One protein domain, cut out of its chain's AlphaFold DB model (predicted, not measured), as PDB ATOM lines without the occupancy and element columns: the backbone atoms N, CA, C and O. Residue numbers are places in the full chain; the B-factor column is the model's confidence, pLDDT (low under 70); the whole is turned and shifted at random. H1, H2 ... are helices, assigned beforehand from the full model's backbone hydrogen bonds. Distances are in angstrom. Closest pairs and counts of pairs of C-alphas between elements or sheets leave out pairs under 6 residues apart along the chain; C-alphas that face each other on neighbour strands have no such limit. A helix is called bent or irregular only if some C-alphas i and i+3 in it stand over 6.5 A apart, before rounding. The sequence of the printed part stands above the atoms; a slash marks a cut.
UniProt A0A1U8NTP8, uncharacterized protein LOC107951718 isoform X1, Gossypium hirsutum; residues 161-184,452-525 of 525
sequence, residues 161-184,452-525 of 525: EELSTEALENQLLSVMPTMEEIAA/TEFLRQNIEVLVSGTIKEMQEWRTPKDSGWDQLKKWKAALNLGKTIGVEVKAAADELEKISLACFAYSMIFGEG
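Overview. This is residues 161 to 184 and 452 to 525 of the 525 residues of the protein "uncharacterized protein LOC107951718 isoform X1" of Gossypium hirsutum (UniProt A0A1U8NTP8). Three helices, H2, H3 and H4, make a loosely splayed up-and-down bundle, with H3 in the middle between H2 and H4. A bent helix, H1, lies off to one side of it: its residues 166 to 175 stick out free, and its arm H1b comes near H2. The printed part has 98 residues with four named helices, in the order H1, H2, H3, H4, and no named strand; the class is all helix. The whole is loose, with a radius of gyration of the C-alphas of 16.1 A, and its outline is a rod spanning 55 by 26 by 19 A.

Arrangement. Begin at H2, residues 452 to 472, which with H4, residues 502 to 522, is longest by residues. H3, residues 481 to 496, touches H2 with residues 487 to 494 alone; the closest C-alphas, of Val 463 and Ala 490, are 5.9 A apart. H2 and H3 form a helical hairpin, running opposite ways at a steep tilt of 35.3 degrees, only just past shallow. H3 and H4 form the next hairpin, opposite ways at a shallow tilt of 15 degrees; their closest C-alphas, of Leu 484 and Ser 512, are 6.9 A apart. H2 touches H4 with residues 467 to 471 alone, and H4 touches H2 with residues 504 to 511 alone; the closest C-alphas, of Ile 467 and Ala 504, are 5.9 A apart. H2 and H4 run the same way at a steep tilt of 40 degrees. H1, residues 165 to 184, was assigned as one helix by its hydrogen bonds but is bent, C-alphas 174 and 177 being 6.8 A apart. Its arms H1a, residues 165 to 174, and H1b, residues 177 to 184, stand at a steep tilt of 42 degrees. H1b and H2 are near each other, with 7 pairs of C-alphas within 10 A; H1a is apart from H2, H3 and H4. In H1a, H1b, H2, H3 and H4 every O i to N i+4 pair is within hydrogen-bond range.

Along the chain. Find C-alpha 452 at (118.008, 196.876, 161.070); from there H2 runs 30.2 A to Glu 472. H3 runs 22.6 A from Trp 481 to Thr 496, and H4 runs 30.4 A from Lys 502 to C-alpha 522 at (141.966, 199.856, 122.620). Look for H1a at C-alpha 165, (123.260, 210.520, 145.246); it covers 14.2 A, and H1b covers 10.8 A.

Size, cuts and confidence. The C-alphas farthest apart, of Ala 184 and Ile 521, are 55.2 A apart. Residues 185 to 451 are not printed, and C-alphas 184 and 452 are 10.8 A apart across the cut. Of the links printed whole, H3 to H4 is tight and H2 to H3 short. Mean pLDDT of the printed part is 83.3; 11 residues are under 70: 161, 178 to 179, 182 to 184, 475 to 477 and 524 to 525.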
ATOM      1  N   GLU A 161     121.698 206.139 134.779       62.22
ATOM      2  CA  GLU A 161     123.125 206.478 134.698       62.22
ATOM      3  C   GLU A 161     123.470 207.805 135.401       62.22
ATOM      4  O   GLU A 161     124.627 208.016 135.756       62.22
ATOM      5  N   GLU A 162     122.479 208.669 135.660       71.62
ATOM      6  CA  GLU A 162     122.685 210.036 136.175       71.62
ATOM      7  C   GLU A 162     121.910 210.366 137.462       71.62
ATOM      8  O   GLU A 162     121.778 211.537 137.826       71.62
ATOM      9  N   LEU A 163     121.368 209.377 138.188       70.44
ATOM     10  CA  LEU A 163     120.652 209.714 139.423       70.44
ATOM     11  C   LEU A 163     121.626 210.302 140.452       70.44
ATOM     12  O   LEU A 163     122.586 209.642 140.854       70.44
ATOM     13  N   SER A 164     121.367 211.535 140.898       78.12
ATOM     14  CA  SER A 164     122.180 212.143 141.950       78.12
ATOM     15  C   SER A 164     122.086 211.301 143.224       78.12
ATOM     16  O   SER A 164     121.033 210.745 143.558       78.12
ATOM     17  N   THR A 165     123.194 211.220 143.956       73.00
ATOM     18  CA  THR A 165     123.260 210.520 145.246       73.00
ATOM     19  C   THR A 165     122.195 211.029 146.221       73.00
ATOM     20  O   THR A 165     121.621 210.242 146.962       73.00
ATOM     21  N   GLU A 166     121.850 212.315 146.152       77.75
ATOM     22  CA  GLU A 166     120.802 212.941 146.964       77.75
ATOM     23  C   GLU A 166     119.388 212.446 146.599       77.75
ATOM     24  O   GLU A 166     118.567 212.179 147.476       77.75
ATOM     25  N   ALA A 167     119.081 212.261 145.309       81.00
ATOM     26  CA  ALA A 167     117.795 211.699 144.886       81.00
ATOM     27  C   ALA A 167     117.642 210.239 145.341       81.00
ATOM     28  O   ALA A 167     116.545 209.797 145.696       81.00
ATOM     29  N   LEU A 168     118.754 209.506 145.360       76.38
ATOM     30  CA  LEU A 168     118.813 208.134 145.828       76.38
ATOM     31  C   LEU A 168     118.627 208.034 147.349       76.38
ATOM     32  O   LEU A 168     117.805 207.242 147.811       76.38
ATOM     33  N   GLU A 169     119.338 208.859 148.120       77.88
ATOM     34  CA  GLU A 169     119.187 208.946 149.577       77.88
ATOM     35  C   GLU A 169     117.752 209.296 149.966       77.88
ATOM     36  O   GLU A 169     117.164 208.624 150.810       77.88
ATOM     37  N   ASN A 170     117.138 210.269 149.289       83.56
ATOM     38  CA  ASN A 170     115.747 210.643 149.535       83.56
ATOM     39  C   ASN A 170     114.761 209.498 149.239       83.56
ATOM     40  O   ASN A 170     113.799 209.299 149.985       83.56
ATOM     41  N   GLN A 171     114.994 208.702 148.186       82.44
ATOM     42  CA  GLN A 171     114.171 207.517 147.921       82.44
ATOM     43  C   GLN A 171     114.392 206.410 148.956       82.44
ATOM     44  O   GLN A 171     113.420 205.793 149.390       82.44
ATOM     45  N   LEU A 172     115.634 206.177 149.389       78.00
ATOM     46  CA  LEU A 172     115.952 205.193 150.426       78.00
ATOM     47  C   LEU A 172     115.296 205.576 151.764       78.00
ATOM     48  O   LEU A 172     114.602 204.761 152.375       78.00
ATOM     49  N   LEU A 173     115.436 206.841 152.167       81.00
ATOM     50  CA  LEU A 173     114.821 207.406 153.370       81.00
ATOM     51  C   LEU A 173     113.291 207.362 153.311       81.00
ATOM     52  O   LEU A 173     112.652 207.164 154.337       81.00
ATOM     53  N   SER A 174     112.681 207.458 152.126       82.25
ATOM     54  CA  SER A 174     111.232 207.277 151.975       82.25
ATOM     55  C   SER A 174     110.763 205.839 152.243       82.25
ATOM     56  O   SER A 174     109.582 205.648 152.542       82.25
ATOM     57  N   VAL A 175     111.631 204.829 152.113       74.44
ATOM     58  CA  VAL A 175     111.291 203.405 152.320       74.44
ATOM     59  C   VAL A 175     111.645 202.934 153.744       74.44
ATOM     60  O   VAL A 175     111.061 201.969 154.244       74.44
ATOM     61  N   MET A 176     112.540 203.628 154.452       71.75
ATOM     62  CA  MET A 176     112.942 203.265 155.822       71.75
ATOM     63  C   MET A 176     111.805 203.273 156.867       71.75
ATOM     64  O   MET A 176     111.707 202.290 157.604       71.75
ATOM     65  N   PRO A 177     110.886 204.262 156.922       70.12
ATOM     66  CA  PRO A 177     109.794 204.266 157.904       70.12
ATOM     67  C   PRO A 177     108.909 203.017 157.813       70.12
ATOM     68  O   PRO A 177     108.441 202.486 158.818       70.12
ATOM     69  N   THR A 178     108.721 202.493 156.598       63.88
ATOM     70  CA  THR A 178     107.976 201.248 156.379       63.88
ATOM     71  C   THR A 178     108.722 200.001 156.850       63.88
ATOM     72  O   THR A 178     108.072 199.025 157.221       63.88
ATOM     73  N   MET A 179     110.059 200.008 156.881       61.31
ATOM     74  CA  MET A 179     110.844 198.906 157.455       61.31
ATOM     75  C   MET A 179     110.730 198.873 158.974       61.31
ATOM     76  O   MET A 179     110.574 197.802 159.553       61.31
ATOM     77  N   GLU A 180     110.771 200.043 159.607       70.12
ATOM     78  CA  GLU A 180     110.707 200.184 161.059       70.12
ATOM     79  C   GLU A 180     109.333 199.757 161.605       70.12
ATOM     80  O   GLU A 180     109.251 199.022 162.591       70.12
ATOM     81  N   GLU A 181     108.244 200.084 160.896       70.25
ATOM     82  CA  GLU A 181     106.898 199.599 161.235       70.25
ATOM     83  C   GLU A 181     106.778 198.068 161.099       70.25
ATOM     84  O   GLU A 181     106.160 197.409 161.941       70.25
ATOM     85  N   ILE A 182     107.366 197.475 160.052       63.88
ATOM     86  CA  ILE A 182     107.368 196.015 159.863       63.88
ATOM     87  C   ILE A 182     108.188 195.342 160.962       63.88
ATOM     88  O   ILE A 182     107.722 194.368 161.547       63.88
ATOM     89  N   ALA A 183     109.354 195.890 161.289       60.78
ATOM     90  CA  ALA A 183     110.221 195.404 162.352       60.78
ATOM     91  C   ALA A 183     109.530 195.403 163.717       60.78
ATOM     92  O   ALA A 183     109.553 194.396 164.415       60.78
ATOM     93  N   ALA A 184     108.843 196.496 164.054       69.62
ATOM     94  CA  ALA A 184     108.060 196.603 165.281       69.62
ATOM     95  C   ALA A 184     106.819 195.686 165.290       69.62
ATOM     96  O   ALA A 184     106.290 195.365 166.353       69.62
ATOM     97  N   THR A 452     116.665 196.493 161.509       71.38
ATOM     98  CA  THR A 452     118.008 196.876 161.070       71.38
ATOM     99  C   THR A 452     118.863 195.648 160.787       71.38
ATOM    100  O   THR A 452     119.701 195.691 159.892       71.38
ATOM    101  N   GLU A 453     118.608 194.526 161.466       80.38
ATOM    102  CA  GLU A 453     119.353 193.281 161.268       80.38
ATOM    103  C   GLU A 453     119.011 192.600 159.934       80.38
ATOM    104  O   GLU A 453     119.913 192.196 159.202       80.38
ATOM    105  N   PHE A 454     117.731 192.559 159.543       73.81
ATOM    106  CA  PHE A 454     117.330 192.016 158.238       73.81
ATOM    107  C   PHE A 454     117.867 192.855 157.068       73.81
ATOM    108  O   PHE A 454     118.346 192.311 156.073       73.81
ATOM    109  N   LEU A 455     117.812 194.188 157.172       79.19
ATOM    110  CA  LEU A 455     118.416 195.068 156.167       79.19
ATOM    111  C   LEU A 455     119.932 194.831 156.079       79.19
ATOM    112  O   LEU A 455     120.458 194.662 154.980       79.19
ATOM    113  N   ARG A 456     120.611 194.772 157.233       87.19
ATOM    114  CA  ARG A 456     122.054 194.519 157.339       87.19
ATOM    115  C   ARG A 456     122.445 193.208 156.655       87.19
ATOM    116  O   ARG A 456     123.321 193.236 155.799       87.19
ATOM    117  N   GLN A 457     121.744 192.108 156.939       87.12
ATOM    118  CA  GLN A 457     121.996 190.803 156.312       87.12
ATOM    119  C   GLN A 457     121.836 190.845 154.784       87.12
ATOM    120  O   GLN A 457     122.668 190.309 154.056       87.12
ATOM    121  N   ASN A 458     120.800 191.512 154.263       84.06
ATOM    122  CA  ASN A 458     120.610 191.618 152.812       84.06
ATOM    123  C   ASN A 458     121.717 192.441 152.133       84.06
ATOM    124  O   ASN A 458     122.161 192.091 151.039       84.06
ATOM    125  N   ILE A 459     122.179 193.521 152.772       86.25
ATOM    126  CA  ILE A 459     123.291 194.326 152.250       86.25
ATOM    127  C   ILE A 459     124.607 193.541 152.341       86.25
ATOM    128  O   ILE A 459     125.380 193.574 151.391       86.25
ATOM    129  N   GLU A 460     124.849 192.784 153.413       89.50
ATOM    130  CA  GLU A 460     126.015 191.891 153.523       89.50
ATOM    131  C   GLU A 460     126.051 190.850 152.399       89.50
ATOM    132  O   GLU A 460     127.104 190.630 151.796       89.50
ATOM    133  N   VAL A 461     124.903 190.252 152.061       89.25
ATOM    134  CA  VAL A 461     124.785 189.315 150.931       89.25
ATOM    135  C   VAL A 461     125.084 190.014 149.601       89.25
ATOM    136  O   VAL A 461     125.833 189.474 148.788       89.25
ATOM    137  N   LEU A 462     124.554 191.224 149.384       89.94
ATOM    138  CA  LEU A 462     124.829 192.012 148.176       89.94
ATOM    139  C   LEU A 462     126.322 192.346 148.046       89.94
ATOM    140  O   LEU A 462     126.913 192.140 146.984       89.94
ATOM    141  N   VAL A 463     126.941 192.829 149.126       93.12
ATOM    142  CA  VAL A 463     128.372 193.153 149.185       93.12
ATOM    143  C   VAL A 463     129.212 191.906 148.919       93.12
ATOM    144  O   VAL A 463     130.112 191.947 148.087       93.12
ATOM    145  N   SER A 464     128.879 190.773 149.540       91.38
ATOM    146  CA  SER A 464     129.594 189.505 149.339       91.38
ATOM    147  C   SER A 464     129.496 189.007 147.896       91.38
ATOM    148  O   SER A 464     130.498 188.593 147.313       91.38
ATOM    149  N   GLY A 465     128.307 189.092 147.288       90.75
ATOM    150  CA  GLY A 465     128.110 188.757 145.877       90.75
ATOM    151  C   GLY A 465     128.927 189.656 144.947       90.75
ATOM    152  O   GLY A 465     129.566 189.165 144.021       90.75
ATOM    153  N   THR A 466     128.980 190.952 145.255       92.12
ATOM    154  CA  THR A 466     129.779 191.945 144.520       92.12
ATOM    155  C   THR A 466     131.275 191.622 144.601       92.12
ATOM    156  O   THR A 466     131.957 191.610 143.583       92.12
ATOM    157  N   ILE A 467     131.789 191.302 145.795       92.44
ATOM    158  CA  ILE A 467     133.197 190.921 146.003       92.44
ATOM    159  C   ILE A 467     133.550 189.675 145.194       92.44
ATOM    160  O   ILE A 467     134.594 189.632 144.545       92.44
ATOM    161  N   LYS A 468     132.679 188.665 145.211       93.12
ATOM    162  CA  LYS A 468     132.887 187.441 144.438       93.12
ATOM    163  C   LYS A 468     132.929 187.731 142.935       93.12
ATOM    164  O   LYS A 468     133.812 187.235 142.246       93.12
ATOM    165  N   GLU A 469     132.027 188.576 142.438       93.38
ATOM    166  CA  GLU A 469     132.008 188.983 141.030       93.38
ATOM    167  C   GLU A 469     133.288 189.737 140.627       93.38
ATOM    168  O   GLU A 469     133.838 189.467 139.561       93.38
ATOM    169  N   MET A 470     133.813 190.611 141.499       94.00
ATOM    170  CA  MET A 470     135.115 191.267 141.296       94.00
ATOM    171  C   MET A 470     136.255 190.245 141.200       94.00
ATOM    172  O   MET A 470     137.077 190.322 140.292       94.00
ATOM    173  N   GLN A 471     136.299 189.266 142.109       90.50
ATOM    174  CA  GLN A 471     137.339 188.228 142.132       90.50
ATOM    175  C   GLN A 471     137.283 187.304 140.906       90.50
ATOM    176  O   GLN A 471     138.305 186.777 140.460       90.50
ATOM    177  N   GLU A 472     136.090 187.088 140.357       91.62
ATOM    178  CA  GLU A 472     135.869 186.286 139.154       91.62
ATOM    179  C   GLU A 472     136.068 187.085 137.855       91.62
ATOM    180  O   GLU A 472     136.064 186.500 136.765       91.62
ATOM    181  N   TRP A 473     136.297 188.399 137.941       89.25
ATOM    182  CA  TRP A 473     136.471 189.267 136.783       89.25
ATOM    183  C   TRP A 473     137.818 189.025 136.092       89.25
ATOM    184  O   TRP A 473     138.846 189.609 136.428       89.25
ATOM    185  N   ARG A 474     137.826 188.123 135.105       76.88
ATOM    186  CA  ARG A 474     139.063 187.695 134.433       76.88
ATOM    187  C   ARG A 474     139.435 188.482 133.182       76.88
ATOM    188  O   ARG A 474     140.574 188.351 132.746       76.88
ATOM    189  N   THR A 475     138.524 189.234 132.565       69.62
ATOM    190  CA  THR A 475     138.810 190.117 131.413       69.62
ATOM    191  C   THR A 475     137.542 190.885 131.020       69.62
ATOM    192  O   THR A 475     136.506 190.241 130.841       69.62
ATOM    193  N   PRO A 476     137.594 192.221 130.863       66.62
ATOM    194  CA  PRO A 476     136.460 192.985 130.347       66.62
ATOM    195  C   PRO A 476     136.134 192.551 128.908       66.62
ATOM    196  O   PRO A 476     137.043 192.398 128.091       66.62
ATOM    197  N   LYS A 477     134.854 192.304 128.605       68.75
ATOM    198  CA  LYS A 477     134.368 192.128 127.218       68.75
ATOM    199  C   LYS A 477     133.938 193.453 126.583       68.75
ATOM    200  O   LYS A 477     133.810 193.527 125.368       68.75
ATOM    201  N   ASP A 478     133.703 194.444 127.428       74.12
ATOM    202  CA  ASP A 478     133.352 195.834 127.178       74.12
ATOM    203  C   ASP A 478     134.303 196.722 128.006       74.12
ATOM    204  O   ASP A 478     135.172 196.215 128.720       74.12
ATOM    205  N   SER A 479     134.139 198.044 127.968       75.06
ATOM    206  CA  SER A 479     134.947 198.969 128.779       75.06
ATOM    207  C   SER A 479     134.849 198.725 130.302       75.06
ATOM    208  O   SER A 479     135.661 199.243 131.073       75.06
ATOM    209  N   GLY A 480     133.877 197.922 130.764       84.50
ATOM    210  CA  GLY A 480     133.686 197.535 132.165       84.50
ATOM    211  C   GLY A 480     133.234 198.670 133.091       84.50
ATOM    212  O   GLY A 480     133.046 198.448 134.289       84.50
ATOM    213  N   TRP A 481     133.037 199.885 132.571       85.94
ATOM    214  CA  TRP A 481     132.752 201.074 133.376       85.94
ATOM    215  C   TRP A 481     131.436 200.995 134.144       85.94
ATOM    216  O   TRP A 481     131.387 201.363 135.320       85.94
ATOM    217  N   ASP A 482     130.375 200.480 133.528       86.88
ATOM    218  CA  ASP A 482     129.085 200.366 134.212       86.88
ATOM    219  C   ASP A 482     129.113 199.299 135.301       86.88
ATOM    220  O   ASP A 482     128.486 199.456 136.352       86.88
ATOM    221  N   GLN A 483     129.905 198.245 135.101       91.31
ATOM    222  CA  GLN A 483     130.128 197.241 136.127       91.31
ATOM    223  C   GLN A 483     130.922 197.821 137.308       91.31
ATOM    224  O   GLN A 483     130.514 197.657 138.458       91.31
ATOM    225  N   LEU A 484     131.976 198.600 137.037       92.50
ATOM    226  CA  LEU A 484     132.724 199.337 138.063       92.50
ATOM    227  C   LEU A 484     131.820 200.287 138.865       92.50
ATOM    228  O   LEU A 484     131.925 200.341 140.094       92.50
ATOM    229  N   LYS A 485     130.902 201.011 138.207       90.44
ATOM    230  CA  LYS A 485     129.922 201.881 138.885       90.44
ATOM    231  C   LYS A 485     129.003 201.079 139.812       90.44
ATOM    232  O   LYS A 485     128.829 201.472 140.967       90.44
ATOM    233  N   LYS A 486     128.453 199.949 139.344       92.44
ATOM    234  CA  LYS A 486     127.585 199.063 140.148       92.44
ATOM    235  C   LYS A 486     128.308 198.545 141.385       92.44
ATOM    236  O   LYS A 486     127.794 198.636 142.498       92.44
ATOM    237  N   TRP A 487     129.527 198.062 141.195       95.94
ATOM    238  CA  TRP A 487     130.384 197.577 142.263       95.94
ATOM    239  C   TRP A 487     130.719 198.653 143.292       95.94
ATOM    240  O   TRP A 487     130.559 198.432 144.493       95.94
ATOM    241  N   LYS A 488     131.094 199.850 142.834       94.94
ATOM    242  CA  LYS A 488     131.341 201.001 143.708       94.94
ATOM    243  C   LYS A 488     130.107 201.367 144.531       94.94
ATOM    244  O   LYS A 488     130.230 201.629 145.727       94.94
ATOM    245  N   ALA A 489     128.923 201.363 143.918       92.06
ATOM    246  CA  ALA A 489     127.668 201.646 144.608       92.06
ATOM    247  C   ALA A 489     127.359 200.601 145.694       92.06
ATOM    248  O   ALA A 489     127.034 200.974 146.822       92.06
ATOM    249  N   ALA A 490     127.525 199.310 145.392       92.31
ATOM    250  CA  ALA A 490     127.314 198.229 146.356       92.31
ATOM    251  C   ALA A 490     128.286 198.305 147.549       92.31
ATOM    252  O   ALA A 490     127.858 198.194 148.698       92.31
ATOM    253  N   LEU A 491     129.577 198.561 147.301       94.12
ATOM    254  CA  LEU A 491     130.567 198.717 148.375       94.12
ATOM    255  C   LEU A 491     130.314 199.961 149.233       94.12
ATOM    256  O   LEU A 491     130.445 199.894 150.454       94.12
ATOM    257  N   ASN A 492     129.910 201.082 148.625       93.25
ATOM    258  CA  ASN A 492     129.527 202.282 149.369       93.25
ATOM    259  C   ASN A 492     128.332 202.010 150.287       93.25
ATOM    260  O   ASN A 492     128.358 202.423 151.443       93.25
ATOM    261  N   LEU A 493     127.329 201.263 149.810       89.81
ATOM    262  CA  LEU A 493     126.186 200.862 150.629       89.81
ATOM    263  C   LEU A 493     126.620 199.997 151.824       89.81
ATOM    264  O   LEU A 493     126.183 200.245 152.945       89.81
ATOM    265  N   GLY A 494     127.522 199.036 151.600       91.06
ATOM    266  CA  GLY A 494     128.132 198.234 152.665       91.06
ATOM    267  C   GLY A 494     128.870 199.084 153.702       91.06
ATOM    268  O   GLY A 494     128.689 198.898 154.904       91.06
ATOM    269  N   LYS A 495     129.641 200.078 153.251       92.81
ATOM    270  CA  LYS A 495     130.366 200.997 154.137       92.81
ATOM    271  C   LYS A 495     129.423 201.802 155.037       92.81
ATOM    272  O   LYS A 495     129.722 201.966 156.217       92.81
ATOM    273  N   THR A 496     128.290 202.268 154.510       89.31
ATOM    274  CA  THR A 496     127.302 203.056 155.271       89.31
ATOM    275  C   THR A 496     126.707 202.276 156.445       89.31
ATOM    276  O   THR A 496     126.404 202.867 157.477       89.31
ATOM    277  N   ILE A 497     126.585 200.952 156.325       88.94
ATOM    278  CA  ILE A 497     126.067 200.083 157.395       88.94
ATOM    279  C   ILE A 497     127.167 199.423 158.244       88.94
ATOM    280  O   ILE A 497     126.882 198.520 159.030       88.94
ATOM    281  N   GLY A 498     128.424 199.848 158.080       91.06
ATOM    282  CA  GLY A 498     129.559 199.338 158.850       91.06
ATOM    283  C   GLY A 498     130.048 197.945 158.440       91.06
ATOM    284  O   GLY A 498     130.711 197.287 159.236       91.06
ATOM    285  N   VAL A 499     129.739 197.473 157.227       90.81
ATOM    286  CA  VAL A 499     130.347 196.248 156.682       90.81
ATOM    287  C   VAL A 499     131.780 196.553 156.254       90.81
ATOM    288  O   VAL A 499     132.048 197.552 155.581       90.81
ATOM    289  N   GLU A 500     132.717 195.691 156.645       91.31
ATOM    290  CA  GLU A 500     134.124 195.843 156.287       91.31
ATOM    291  C   GLU A 500     134.330 195.574 154.788       91.31
ATOM    292  O   GLU A 500     134.359 194.438 154.327       91.31
ATOM    293  N   VAL A 501     134.470 196.649 154.010       93.38
ATOM    294  CA  VAL A 501     134.646 196.603 152.546       93.38
ATOM    295  C   VAL A 501     136.065 196.958 152.097       93.38
ATOM    296  O   VAL A 501     136.294 197.197 150.917       93.38
ATOM    297  N   LYS A 502     137.036 197.022 153.018       91.94
ATOM    298  CA  LYS A 502     138.383 197.533 152.714       91.94
ATOM    299  C   LYS A 502     139.092 196.704 151.638       91.94
ATOM    300  O   LYS A 502     139.503 197.257 150.627       91.94
ATOM    301  N   ALA A 503     139.132 195.382 151.804       88.00
ATOM    302  CA  ALA A 503     139.738 194.484 150.817       88.00
ATOM    303  C   ALA A 503     139.050 194.568 149.441       88.00
ATOM    304  O   ALA A 503     139.702 194.476 148.406       88.00
ATOM    305  N   ALA A 504     137.732 194.779 149.429       91.19
ATOM    306  CA  ALA A 504     136.956 194.937 148.207       91.19
ATOM    307  C   ALA A 504     137.219 196.276 147.508       91.19
ATOM    308  O   ALA A 504     137.240 196.336 146.283       91.19
ATOM    309  N   ALA A 505     137.422 197.347 148.277       91.44
ATOM    310  CA  ALA A 505     137.773 198.658 147.745       91.44
ATOM    311  C   ALA A 505     139.157 198.632 147.080       91.44
ATOM    312  O   ALA A 505     139.297 199.151 145.974       91.44
ATOM    313  N   ASP A 506     140.129 197.964 147.707       93.25
ATOM    314  CA  ASP A 506     141.468 197.772 147.140       93.25
ATOM    315  C   ASP A 506     141.402 196.952 145.835       93.25
ATOM    316  O   ASP A 506     142.089 197.254 144.859       93.25
ATOM    317  N   GLU A 507     140.553 195.921 145.785       92.94
ATOM    318  CA  GLU A 507     140.356 195.117 144.573       92.94
ATOM    319  C   GLU A 507     139.645 195.908 143.463       92.94
ATOM    320  O   GLU A 507     140.061 195.866 142.306       92.94
ATOM    321  N   LEU A 508     138.631 196.704 143.814       93.62
ATOM    322  CA  LEU A 508     137.942 197.594 142.882       93.62
ATOM    323  C   LEU A 508     138.899 198.626 142.270       93.62
ATOM    324  O   LEU A 508     138.805 198.910 141.076       93.62
ATOM    325  N   GLU A 509     139.834 199.169 143.054       93.56
ATOM    326  CA  GLU A 509     140.862 200.092 142.561       93.56
ATOM    327  C   GLU A 509     141.785 199.415 141.538       93.56
ATOM    328  O   GLU A 509     142.021 199.968 140.459       93.56
ATOM    329  N   LYS A 510     142.234 198.180 141.809       92.50
ATOM    330  CA  LYS A 510     143.034 197.398 140.849       92.50
ATOM    331  C   LYS A 510     142.278 197.142 139.548       92.50
ATOM    332  O   LYS A 510     142.848 197.328 138.472       92.50
ATOM    333  N   ILE A 511     141.006 196.740 139.627       91.38
ATOM    334  CA  ILE A 511     140.196 196.487 138.427       91.38
ATOM    335  C   ILE A 511     139.946 197.795 137.669       91.38
ATOM    336  O   ILE A 511     140.054 197.820 136.445       91.38
ATOM    337  N   SER A 512     139.707 198.905 138.371       89.88
ATOM    338  CA  SER A 512     139.542 200.221 137.747       89.88
ATOM    339  C   SER A 512     140.795 200.659 136.985       89.88
ATOM    340  O   SER A 512     140.679 201.182 135.877       89.88
ATOM    341  N   LEU A 513     141.991 200.424 137.538       90.25
ATOM    342  CA  LEU A 513     143.258 200.686 136.848       90.25
ATOM    343  C   LEU A 513     143.425 199.796 135.609       90.25
ATOM    344  O   LEU A 513     143.880 200.276 134.571       90.25
ATOM    345  N   ALA A 514     143.024 198.525 135.690       87.19
ATOM    346  CA  ALA A 514     143.057 197.608 134.554       87.19
ATOM    347  C   ALA A 514     142.096 198.039 133.431       87.19
ATOM    348  O   ALA A 514     142.499 198.072 132.269       87.19
ATOM    349  N   CYS A 515     140.861 198.433 133.762       86.12
ATOM    350  CA  CYS A 515     139.890 198.976 132.803       86.12
ATOM    351  C   CYS A 515     140.386 200.280 132.160       86.12
ATOM    352  O   CYS A 515     140.257 200.461 130.948       86.12
ATOM    353  N   PHE A 516     141.009 201.168 132.940       85.62
ATOM    354  CA  PHE A 516     141.608 202.394 132.414       85.62
ATOM    355  C   PHE A 516     142.752 202.092 131.434       85.62
ATOM    356  O   PHE A 516     142.777 202.628 130.326       85.62
ATOM    357  N   ALA A 517     143.668 201.189 131.797       85.81
ATOM    358  CA  ALA A 517     144.756 200.767 130.917       85.81
ATOM    359  C   ALA A 517     144.233 200.107 129.630       85.81
ATOM    360  O   ALA A 517     144.744 200.387 128.549       85.81
ATOM    361  N   TYR A 518     143.192 199.276 129.733       84.44
ATOM    362  CA  TYR A 518     142.522 198.673 128.582       84.44
ATOM    363  C   TYR A 518     141.940 199.744 127.648       84.44
ATOM    364  O   TYR A 518     142.233 199.739 126.455       84.44
ATOM    365  N   SER A 519     141.209 200.718 128.197       83.00
ATOM    366  CA  SER A 519     140.619 201.823 127.422       83.00
ATOM    367  C   SER A 519     141.693 202.625 126.673       83.00
ATOM    368  O   SER A 519     141.538 202.931 125.493       83.00
ATOM    369  N   MET A 520     142.836 202.882 127.320       84.31
ATOM    370  CA  MET A 520     143.980 203.567 126.702       84.31
ATOM    371  C   MET A 520     144.618 202.778 125.549       84.31
ATOM    372  O   MET A 520     145.150 203.384 124.621       84.31
ATOM    373  N   ILE A 521     144.601 201.444 125.607       86.06
ATOM    374  CA  ILE A 521     145.189 200.578 124.572       86.06
ATOM    375  C   ILE A 521     144.239 200.418 123.382       86.06
ATOM    376  O   ILE A 521     144.687 200.459 122.237       86.06
ATOM    377  N   PHE A 522     142.948 200.214 123.646       83.44
ATOM    378  CA  PHE A 522     141.966 199.856 122.620       83.44
ATOM    379  C   PHE A 522     141.177 201.047 122.063       83.44
ATOM    380  O   PHE A 522     140.484 200.890 121.063       83.44
ATOM    381  N   GLY A 523     141.347 202.248 122.625       73.81
ATOM    382  CA  GLY A 523     140.841 203.486 122.030       73.81
ATOM    383  C   GLY A 523     139.319 203.632 122.073       73.81
ATOM    384  O   GLY A 523     138.761 204.364 121.259       73.81
ATOM    385  N   GLU A 524     138.653 202.954 123.008       60.22
ATOM    386  CA  GLU A 524     137.254 203.225 123.348       60.22
ATOM    387  C   GLU A 524     137.212 204.525 124.164       60.22
ATOM    388  O   GLU A 524     137.355 204.515 125.388       60.22
ATOM    389  N   GLY A 525     137.163 205.652 123.448       49.59
ATOM    390  CA  GLY A 525     136.997 207.000 123.994       49.59
ATOM    391  C   GLY A 525     135.538 207.386 124.145       49.59
ATOM    392  O   GLY A 525     134.768 207.099 123.198       49.59
TER     393      GLY A 525